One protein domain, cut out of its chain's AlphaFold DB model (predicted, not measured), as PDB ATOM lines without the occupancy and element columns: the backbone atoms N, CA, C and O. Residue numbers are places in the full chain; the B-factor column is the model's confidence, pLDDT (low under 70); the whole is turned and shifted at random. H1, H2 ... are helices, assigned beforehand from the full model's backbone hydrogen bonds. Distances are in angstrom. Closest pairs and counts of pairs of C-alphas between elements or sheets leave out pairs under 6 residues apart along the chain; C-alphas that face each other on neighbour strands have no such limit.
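Overview. This is residues 216 to 290 of the 290 residues of the protein "N-acetylmuramoyl-L-alanine amidase" of Mycolicibacterium sp. CBMA 360 (UniProt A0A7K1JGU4). One long helix, H2, makes the long axis; H1 and H3 pack slantwise on its two halves, and H4 crosses near its middle. The printed part has 75 residues, with four named helices, H1 to H4 in order, and no named strand: all helix. It is compact, radius of gyration of the C-alphas 12.4 A, and flat, spanning 38 by 32 by 17 A.

Along the chain. Find C-alpha 217 at (-2.097, -11.598, 17.731); H1 runs from there to residue 228, 16.3 A. H2, residues 237 to 259, runs 32.6 A. H3, residues 263 to 275, runs 18.3 A; H4, residues 277 to 288, runs 16.7 A to C-alpha 288 at (-2.030, 7.014, -2.857).

Arrangement. H1 and H2 form a helical hairpin; they touch at Ala 227 and Arg 244, closest C-alphas 4.4 A apart. H2 touches H3, closest C-alphas Ala 258 and Ala 265, 4.8 A. H4 is about perpendicular to H2, 86 degrees. Every O i to N i+4 pair in H1 to H4 is within hydrogen-bond range.

Size, cuts and confidence. C-alphas 236 and 261 are farthest apart, 37.6 A. The printed part has no cut and no long link. Residues 230 to 233 and 288 to 290 have pLDDT under 70.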
ATOM      1  N   ASP A 216       2.576 -11.108  18.300       86.88
ATOM      2  CA  ASP A 216       1.457 -11.531  19.133       86.88
ATOM      3  C   ASP A 216       0.118 -10.998  18.592       86.88
ATOM      4  O   ASP A 216      -0.091  -9.803  18.358       86.88
ATOM      5  N   GLN A 217      -0.828 -11.913  18.385       85.75
ATOM      6  CA  GLN A 217      -2.097 -11.598  17.731       85.75
ATOM      7  C   GLN A 217      -3.063 -10.820  18.635       85.75
ATOM      8  O   GLN A 217      -3.846 -10.012  18.125       85.75
ATOM      9  N   ASP A 218      -3.025 -11.030  19.956       80.62
ATOM     10  CA  ASP A 218      -3.867 -10.298  20.910       80.62
ATOM     11  C   ASP A 218      -3.375  -8.850  21.051       80.62
ATOM     12  O   ASP A 218      -4.171  -7.906  21.030       80.62
ATOM     13  N   ALA A 219      -2.060  -8.647  21.073       82.44
ATOM     14  CA  ALA A 219      -1.435  -7.334  21.038       82.44
ATOM     15  C   ALA A 219      -1.796  -6.564  19.752       82.44
ATOM     16  O   ALA A 219      -2.276  -5.423  19.817       82.44
ATOM     17  N   ILE A 220      -1.686  -7.209  18.582       84.56
ATOM     18  CA  ILE A 220      -2.103  -6.632  17.290       84.56
ATOM     19  C   ILE A 220      -3.597  -6.275  17.307       84.56
ATOM     20  O   ILE A 220      -3.972  -5.167  16.909       84.56
ATOM     21  N   PHE A 221      -4.459  -7.166  17.810       86.62
ATOM     22  CA  PHE A 221      -5.891  -6.901  17.959       86.62
ATOM     23  C   PHE A 221      -6.153  -5.664  18.827       86.62
ATOM     24  O   PHE A 221      -6.878  -4.753  18.415       86.62
ATOM     25  N   ARG A 222      -5.537  -5.582  20.013       81.62
ATOM     26  CA  ARG A 222      -5.697  -4.453  20.945       81.62
ATOM     27  C   ARG A 222      -5.226  -3.136  20.330       81.62
ATOM     28  O   ARG A 222      -5.884  -2.109  20.529       81.62
ATOM     29  N   PHE A 223      -4.141  -3.158  19.554       84.00
ATOM     30  CA  PHE A 223      -3.631  -1.979  18.859       84.00
ATOM     31  C   PHE A 223      -4.579  -1.518  17.737       84.00
ATOM     32  O   PHE A 223      -4.937  -0.335  17.677       84.00
ATOM     33  N   VAL A 224      -5.064  -2.443  16.900       85.50
ATOM     34  CA  VAL A 224      -6.056  -2.152  15.848       85.50
ATOM     35  C   VAL A 224      -7.352  -1.606  16.449       85.50
ATOM     36  O   VAL A 224      -7.879  -0.599  15.973       85.50
ATOM     37  N   ARG A 225      -7.835  -2.206  17.541       84.44
ATOM     38  CA  ARG A 225      -9.032  -1.766  18.272       84.44
ATOM     39  C   ARG A 225      -8.918  -0.308  18.730       84.44
ATOM     40  O   ARG A 225      -9.815   0.493  18.466       84.44
ATOM     41  N   ALA A 226      -7.785   0.070  19.327       83.25
ATOM     42  CA  ALA A 226      -7.525   1.450  19.747       83.25
ATOM     43  C   ALA A 226      -7.452   2.438  18.563       83.25
ATOM     44  O   ALA A 226      -7.912   3.573  18.673       83.25
ATOM     45  N   ALA A 227      -6.903   2.017  17.418       84.38
ATOM     46  CA  ALA A 227      -6.818   2.837  16.205       84.38
ATOM     47  C   ALA A 227      -8.157   2.994  15.459       84.38
ATOM     48  O   ALA A 227      -8.337   3.965  14.715       84.38
ATOM     49  N   ARG A 228      -9.089   2.052  15.644       82.94
ATOM     50  CA  ARG A 228     -10.460   2.127  15.117       82.94
ATOM     51  C   ARG A 228     -11.401   2.915  16.022       82.94
ATOM     52  O   ARG A 228     -12.350   3.500  15.518       82.94
ATOM     53  N   GLY A 229     -11.157   2.915  17.331       74.44
ATOM     54  CA  GLY A 229     -12.083   3.482  18.313       74.44
ATOM     55  C   GLY A 229     -13.347   2.642  18.535       74.44
ATOM     56  O   GLY A 229     -14.254   3.084  19.230       74.44
ATOM     57  N   HIS A 230     -13.407   1.433  17.970       69.38
ATOM     58  CA  HIS A 230     -14.504   0.481  18.153       69.38
ATOM     59  C   HIS A 230     -14.202  -0.420  19.353       69.38
ATOM     60  O   HIS A 230     -13.085  -0.926  19.440       69.38
ATOM     61  N   ASP A 231     -15.146  -0.593  20.282       63.50
ATOM     62  CA  ASP A 231     -14.964  -1.362  21.533       63.50
ATOM     63  C   ASP A 231     -13.679  -0.995  22.304       63.50
ATOM     64  O   ASP A 231     -13.012  -1.825  22.930       63.50
ATOM     65  N   SER A 232     -13.293   0.277  22.211       68.25
ATOM     66  CA  SER A 232     -12.046   0.851  22.709       68.25
ATOM     67  C   SER A 232     -12.343   1.847  23.828       68.25
ATOM     68  O   SER A 232     -13.346   2.552  23.789       68.25
ATOM     69  N   ARG A 233     -11.429   1.972  24.802       65.56
ATOM     70  CA  ARG A 233     -11.485   3.040  25.821       65.56
ATOM     71  C   ARG A 233     -11.366   4.443  25.206       65.56
ATOM     72  O   ARG A 233     -11.838   5.410  25.790       65.56
ATOM     73  N   TYR A 234     -10.723   4.550  24.046       70.00
ATOM     74  CA  TYR A 234     -10.598   5.784  23.276       70.00
ATOM     75  C   TYR A 234     -11.660   5.799  22.180       70.00
ATOM     76  O   TYR A 234     -11.519   5.086  21.183       70.00
ATOM     77  N   THR A 235     -12.710   6.590  22.372       71.81
ATOM     78  CA  THR A 235     -13.792   6.786  21.391       71.81
ATOM     79  C   THR A 235     -13.806   8.205  20.817       71.81
ATOM     80  O   THR A 235     -14.480   8.458  19.821       71.81
ATOM     81  N   ASP A 236     -13.035   9.134  21.394       80.44
ATOM     82  CA  ASP A 236     -12.922  10.505  20.907       80.44
ATOM     83  C   ASP A 236     -12.023  10.607  19.662       80.44
ATOM     84  O   ASP A 236     -10.982   9.949  19.544       80.44
ATOM     85  N   ALA A 237     -12.413  11.473  18.721       79.12
ATOM     86  CA  ALA A 237     -11.724  11.625  17.440       79.12
ATOM     87  C   ALA A 237     -10.221  11.977  17.570       79.12
ATOM     88  O   ALA A 237      -9.417  11.383  16.840       79.12
ATOM     89  N   PRO A 238      -9.786  12.872  18.486       82.69
ATOM     90  CA  PRO A 238      -8.363  13.161  18.686       82.69
ATOM     91  C   PRO A 238      -7.533  11.941  19.110       82.69
ATOM     92  O   PRO A 238      -6.464  11.690  18.534       82.69
ATOM     93  N   SER A 239      -8.013  11.165  20.083       73.94
ATOM     94  CA  SER A 239      -7.313   9.978  20.584       73.94
ATOM     95  C   SER A 239      -7.258   8.868  19.539       73.94
ATOM     96  O   SER A 239      -6.185   8.305  19.300       73.94
ATOM     97  N   VAL A 240      -8.368   8.603  18.844       80.06
ATOM     98  CA  VAL A 240      -8.418   7.622  17.745       80.06
ATOM     99  C   VAL A 240      -7.433   8.007  16.636       80.06
ATOM    100  O   VAL A 240      -6.638   7.177  16.182       80.06
ATOM    101  N   ALA A 241      -7.382   9.286  16.249       84.62
ATOM    102  CA  ALA A 241      -6.441   9.770  15.240       84.62
ATOM    103  C   ALA A 241      -4.970   9.600  15.665       84.62
ATOM    104  O   ALA A 241      -4.114   9.267  14.838       84.62
ATOM    105  N   LYS A 242      -4.651   9.799  16.952       86.31
ATOM    106  CA  LYS A 242      -3.304   9.565  17.503       86.31
ATOM    107  C   LYS A 242      -2.884   8.102  17.358       86.31
ATOM    108  O   LYS A 242      -1.767   7.841  16.898       86.31
ATOM    109  N   TRP A 243      -3.755   7.163  17.720       85.19
ATOM    110  CA  TRP A 243      -3.465   5.731  17.628       85.19
ATOM    111  C   TRP A 243      -3.403   5.243  16.183       85.19
ATOM    112  O   TRP A 243      -2.463   4.532  15.837       85.19
ATOM    113  N   ARG A 244      -4.282   5.738  15.306       87.81
ATOM    114  CA  ARG A 244      -4.227   5.473  13.861       87.81
ATOM    115  C   ARG A 244      -2.898   5.903  13.235       87.81
ATOM    116  O   ARG A 244      -2.274   5.124  12.521       87.81
ATOM    117  N   ARG A 245      -2.390   7.101  13.559       88.94
ATOM    118  CA  ARG A 245      -1.049   7.537  13.108       88.94
ATOM    119  C   ARG A 245       0.062   6.603  13.589       88.94
ATOM    120  O   ARG A 245       1.057   6.416  12.892       88.94
ATOM    121  N   ARG A 246      -0.067   6.050  14.797       88.00
ATOM    122  CA  ARG A 246       0.923   5.123  15.355       88.00
ATOM    123  C   ARG A 246       0.852   3.756  14.672       88.00
ATOM    124  O   ARG A 246       1.904   3.255  14.298       88.00
ATOM    125  N   LEU A 247      -0.348   3.235  14.426       88.69
ATOM    126  CA  LEU A 247      -0.569   1.996  13.678       88.69
ATOM    127  C   LEU A 247      -0.009   2.089  12.252       88.69
ATOM    128  O   LEU A 247       0.702   1.197  11.812       88.69
ATOM    129  N   ASN A 248      -0.209   3.218  11.567       90.75
ATOM    130  CA  ASN A 248       0.366   3.430  10.235       90.75
ATOM    131  C   ASN A 248       1.904   3.405  10.238       90.75
ATOM    132  O   ASN A 248       2.519   2.953   9.275       90.75
ATOM    133  N   ARG A 249       2.550   3.893  11.308       89.88
ATOM    134  CA  ARG A 249       4.013   3.798  11.447       89.88
ATOM    135  C   ARG A 249       4.470   2.363  11.684       89.88
ATOM    136  O   ARG A 249       5.454   1.970  11.072       89.88
ATOM    137  N   PHE A 250       3.748   1.620  12.521       90.56
ATOM    138  CA  PHE A 250       3.989   0.198  12.752       90.56
ATOM    139  C   PHE A 250       3.896  -0.587  11.438       90.56
ATOM    140  O   PHE A 250       4.909  -1.108  10.993       90.56
ATOM    141  N   ILE A 251       2.762  -0.511  10.726       90.94
ATOM    142  CA  ILE A 251       2.559  -1.189   9.430       90.94
ATOM    143  C   ILE A 251       3.677  -0.842   8.442       90.94
ATOM    144  O   ILE A 251       4.202  -1.716   7.756       90.94
ATOM    145  N   ARG A 252       4.072   0.436   8.371       90.88
ATOM    146  CA  ARG A 252       5.164   0.871   7.496       90.88
ATOM    147  C   ARG A 252       6.497   0.217   7.862       90.88
ATOM    148  O   ARG A 252       7.205  -0.195   6.951       90.88
ATOM    149  N   ARG A 253       6.853   0.174   9.148       91.06
ATOM    150  CA  ARG A 253       8.096  -0.448   9.625       91.06
ATOM    151  C   ARG A 253       8.078  -1.948   9.344       91.06
ATOM    152  O   ARG A 253       8.949  -2.420   8.628       91.06
ATOM    153  N   THR A 254       7.013  -2.639   9.747       89.06
ATOM    154  CA  THR A 254       6.814  -4.069   9.476       89.06
ATOM    155  C   THR A 254       6.899  -4.385   7.978       89.06
ATOM    156  O   THR A 254       7.489  -5.384   7.593       89.06
ATOM    157  N   ALA A 255       6.377  -3.522   7.097       88.94
ATOM    158  CA  ALA A 255       6.511  -3.692   5.648       88.94
ATOM    159  C   ALA A 255       7.948  -3.551   5.130       88.94
ATOM    160  O   ALA A 255       8.328  -4.275   4.213       88.94
ATOM    161  N   VAL A 256       8.745  -2.649   5.704       90.12
ATOM    162  CA  VAL A 256      10.173  -2.516   5.371       90.12
ATOM    163  C   VAL A 256      10.955  -3.741   5.847       90.12
ATOM    164  O   VAL A 256      11.761  -4.281   5.086       90.12
ATOM    165  N   ASP A 257      10.680  -4.216   7.059       88.12
ATOM    166  CA  ASP A 257      11.361  -5.374   7.646       88.12
ATOM    167  C   ASP A 257      11.001  -6.662   6.881       88.12
ATOM    168  O   ASP A 257      11.880  -7.419   6.467       88.12
ATOM    169  N   ALA A 258       9.719  -6.847   6.543       88.94
ATOM    170  CA  ALA A 258       9.252  -7.951   5.705       88.94
ATOM    171  C   ALA A 258       9.884  -7.930   4.303       88.94
ATOM    172  O   ALA A 258      10.285  -8.973   3.787       88.94
ATOM    173  N   ALA A 259      10.016  -6.747   3.687       88.19
ATOM    174  CA  ALA A 259      10.698  -6.594   2.398       88.19
ATOM    175  C   ALA A 259      12.200  -6.918   2.479       88.19
ATOM    176  O   ALA A 259      12.801  -7.295   1.475       88.19
ATOM    177  N   SER A 260      12.786  -6.806   3.672       90.94
ATOM    178  CA  SER A 260      14.176  -7.171   3.962       90.94
ATOM    179  C   SER A 260      14.347  -8.659   4.307       90.94
ATOM    180  O   SER A 260      15.467  -9.102   4.547       90.94
ATOM    181  N   GLY A 261      13.261  -9.443   4.291       87.81
ATOM    182  CA  GLY A 261      13.271 -10.890   4.517       87.81
ATOM    183  C   GLY A 261      12.924 -11.335   5.941       87.81
ATOM    184  O   GLY A 261      13.049 -12.523   6.231       87.81
ATOM    185  N   ASP A 262      12.475 -10.433   6.820       92.88
ATOM    186  CA  ASP A 262      12.056 -10.792   8.179       92.88
ATOM    187  C   ASP A 262      10.769 -11.641   8.162       92.88
ATOM    188  O   ASP A 262       9.693 -11.198   7.744       92.88
ATOM    189  N   THR A 263      10.872 -12.889   8.624       91.38
ATOM    190  CA  THR A 263       9.768 -13.857   8.613       91.38
ATOM    191  C   THR A 263       8.657 -13.527   9.607       91.38
ATOM    192  O   THR A 263       7.494 -13.824   9.321       91.38
ATOM    193  N   THR A 264       8.987 -12.908  10.743       88.88
ATOM    194  CA  THR A 264       8.009 -12.465  11.748       88.88
ATOM    195  C   THR A 264       7.190 -11.318  11.177       88.88
ATOM    196  O   THR A 264       5.960 -11.373  11.173       88.88
ATOM    197  N   ALA A 265       7.855 -10.342  10.557       86.50
ATOM    198  CA  ALA A 265       7.197  -9.224   9.894       86.50
ATOM    199  C   ALA A 265       6.274  -9.679   8.745       86.50
ATOM    200  O   ALA A 265       5.151  -9.187   8.602       86.50
ATOM    201  N   VAL A 266       6.696 -10.676   7.956       91.19
ATOM    202  CA  VAL A 266       5.840 -11.317   6.939       91.19
ATOM    203  C   VAL A 266       4.617 -11.985   7.579       91.19
ATOM    204  O   VAL A 266       3.506 -11.864   7.054       91.19
ATOM    205  N   GLY A 267       4.798 -12.674   8.709       91.06
ATOM    206  CA  GLY A 267       3.714 -13.291   9.478       91.06
ATOM    207  C   GLY A 267       2.689 -12.272   9.979       91.06
ATOM    208  O   GLY A 267       1.488 -12.465   9.777       91.06
ATOM    209  N   ILE A 268       3.157 -11.154  10.538       91.19
ATOM    210  CA  ILE A 268       2.319 -10.040  11.004       91.19
ATOM    211  C   ILE A 268       1.476  -9.487   9.858       91.19
ATOM    212  O   ILE A 268       0.257  -9.376   9.987       91.19
ATOM    213  N   LEU A 269       2.089  -9.173   8.711       92.12
ATOM    214  CA  LEU A 269       1.358  -8.609   7.575       92.12
ATOM    215  C   LEU A 269       0.323  -9.576   7.001       92.12
ATOM    216  O   LEU A 269      -0.765  -9.134   6.636       92.12
ATOM    217  N   ARG A 270       0.617 -10.883   6.961       92.88
ATOM    218  CA  ARG A 270      -0.370 -11.906   6.574       92.88
ATOM    219  C   ARG A 270      -1.536 -11.949   7.553       92.88
ATOM    220  O   ARG A 270      -2.682 -11.853   7.131       92.88
ATOM    221  N   HIS A 271      -1.252 -11.996   8.855       91.50
ATOM    222  CA  HIS A 271      -2.294 -11.968   9.878       91.50
ATOM    223  C   HIS A 271      -3.170 -10.710   9.764       91.50
ATOM    224  O   HIS A 271      -4.398 -10.797   9.811       91.50
ATOM    225  N   MET A 272      -2.557  -9.541   9.555       90.19
ATOM    226  CA  MET A 272      -3.284  -8.290   9.345       90.19
ATOM    227  C   MET A 272      -4.112  -8.301   8.059       90.19
ATOM    228  O   MET A 272      -5.231  -7.798   8.067       90.19
ATOM    229  N   GLN A 273      -3.606  -8.887   6.975       92.81
ATOM    230  CA  GLN A 273      -4.338  -9.029   5.717       92.81
ATOM    231  C   GLN A 273      -5.563  -9.935   5.862       92.81
ATOM    232  O   GLN A 273      -6.606  -9.634   5.280       92.81
ATOM    233  N   ASP A 274      -5.452 -10.997   6.657       91.94
ATOM    234  CA  ASP A 274      -6.530 -11.962   6.871       91.94
ATOM    235  C   ASP A 274      -7.603 -11.435   7.833       91.94
ATOM    236  O   ASP A 274      -8.798 -11.651   7.622       91.94
ATOM    237  N   LYS A 275      -7.196 -10.763   8.918       92.00
ATOM    238  CA  LYS A 275      -8.108 -10.335   9.997       92.00
ATOM    239  C   LYS A 275      -8.569  -8.887   9.890       92.00
ATOM    240  O   LYS A 275      -9.674  -8.571  10.330       92.00
ATOM    241  N   TYR A 276      -7.744  -8.016   9.320       92.31
ATOM    242  CA  TYR A 276      -7.978  -6.571   9.261       92.31
ATOM    243  C   TYR A 276      -7.699  -6.000   7.854       92.31
ATOM    244  O   TYR A 276      -6.951  -5.024   7.722       92.31
ATOM    245  N   PRO A 277      -8.280  -6.574   6.779       91.25
ATOM    246  CA  PRO A 277      -7.994  -6.158   5.403       91.25
ATOM    247  C   PRO A 277      -8.328  -4.683   5.144       91.25
ATOM    248  O   PRO A 277      -7.619  -4.002   4.407       91.25
ATOM    249  N   ASP A 278      -9.369  -4.164   5.790       89.81
ATOM    250  CA  ASP A 278      -9.773  -2.759   5.737       89.81
ATOM    251  C   ASP A 278      -8.708  -1.819   6.326       89.81
ATOM    252  O   ASP A 278      -8.476  -0.747   5.780       89.81
ATOM    253  N   VAL A 279      -7.996  -2.232   7.381       89.94
ATOM    254  CA  VAL A 279      -6.929  -1.428   8.006       89.94
ATOM    255  C   VAL A 279      -5.724  -1.308   7.078       89.94
ATOM    256  O   VAL A 279      -5.158  -0.222   6.938       89.94
ATOM    257  N   LEU A 280      -5.334  -2.405   6.421       89.00
ATOM    258  CA  LEU A 280      -4.269  -2.363   5.419       89.00
ATOM    259  C   LEU A 280      -4.696  -1.551   4.194       89.00
ATOM    260  O   LEU A 280      -3.901  -0.767   3.673       89.00
ATOM    261  N   GLN A 281      -5.953  -1.682   3.766       86.88
ATOM    262  CA  GLN A 281      -6.482  -0.910   2.649       86.88
ATOM    263  C   GLN A 281      -6.515   0.593   2.961       86.88
ATOM    264  O   GLN A 281      -6.081   1.390   2.130       86.88
ATOM    265  N   ASP A 282      -6.941   0.982   4.165       85.56
ATOM    266  CA  ASP A 282      -6.873   2.356   4.669       85.56
ATOM    267  C   ASP A 282      -5.433   2.877   4.641       85.56
ATOM    268  O   ASP A 282      -5.169   3.956   4.104       85.56
ATOM    269  N   PHE A 283      -4.476   2.102   5.161       88.06
ATOM    270  CA  PHE A 283      -3.060   2.463   5.122       88.06
ATOM    271  C   PHE A 283      -2.573   2.690   3.682       88.06
ATOM    272  O   PHE A 283      -1.984   3.732   3.391       88.06
ATOM    273  N   ILE A 284      -2.872   1.776   2.755       86.12
ATOM    274  CA  ILE A 284      -2.516   1.909   1.334       86.12
ATOM    275  C   ILE A 284      -3.148   3.168   0.726       86.12
ATOM    276  O   ILE A 284      -2.474   3.918   0.017       86.12
ATOM    277  N   ASN A 285      -4.417   3.441   1.028       82.94
ATOM    278  CA  ASN A 285      -5.130   4.615   0.526       82.94
ATOM    279  C   ASN A 285      -4.476   5.921   1.005       82.94
ATOM    280  O   ASN A 285      -4.303   6.838   0.204       82.94
ATOM    281  N   THR A 286      -3.993   5.980   2.255       79.31
ATOM    282  CA  THR A 286      -3.240   7.151   2.758       79.31
ATOM    283  C   THR A 286      -1.910   7.394   2.036       79.31
ATOM    284  O   THR A 286      -1.341   8.477   2.153       79.31
ATOM    285  N   ARG A 287      -1.393   6.410   1.288       77.44
ATOM    286  CA  ARG A 287      -0.159   6.533   0.493       77.44
ATOM    287  C   ARG A 287      -0.416   6.914  -0.963       77.44
ATOM    288  O   ARG A 287       0.497   7.429  -1.592       77.44
ATOM    289  N   LYS A 288      -1.623   6.668  -1.482       68.69
ATOM    290  CA  LYS A 288      -2.030   7.014  -2.857       68.69
ATOM    291  C   LYS A 288      -2.502   8.466  -3.004       68.69
ATOM    292  O   LYS A 288      -2.581   8.954  -4.122       68.69
ATOM    293  N   GLY A 289      -2.842   9.126  -1.896       55.78
ATOM    294  CA  GLY A 289      -3.340  10.506  -1.858       55.78
ATOM    295  C   GLY A 289      -2.284  11.591  -1.607       55.78
ATOM    296  O   GLY A 289      -2.673  12.679  -1.196       55.78
ATOM    297  N   ASN A 290      -0.992  11.303  -1.807       42.38
ATOM    298  CA  ASN A 290       0.110  12.274  -1.749       42.38
ATOM    299  C   ASN A 290       0.877  12.285  -3.067       42.38
ATOM    300  O   ASN A 290       1.193  11.170  -3.543       42.38
TER     301      ASN A 290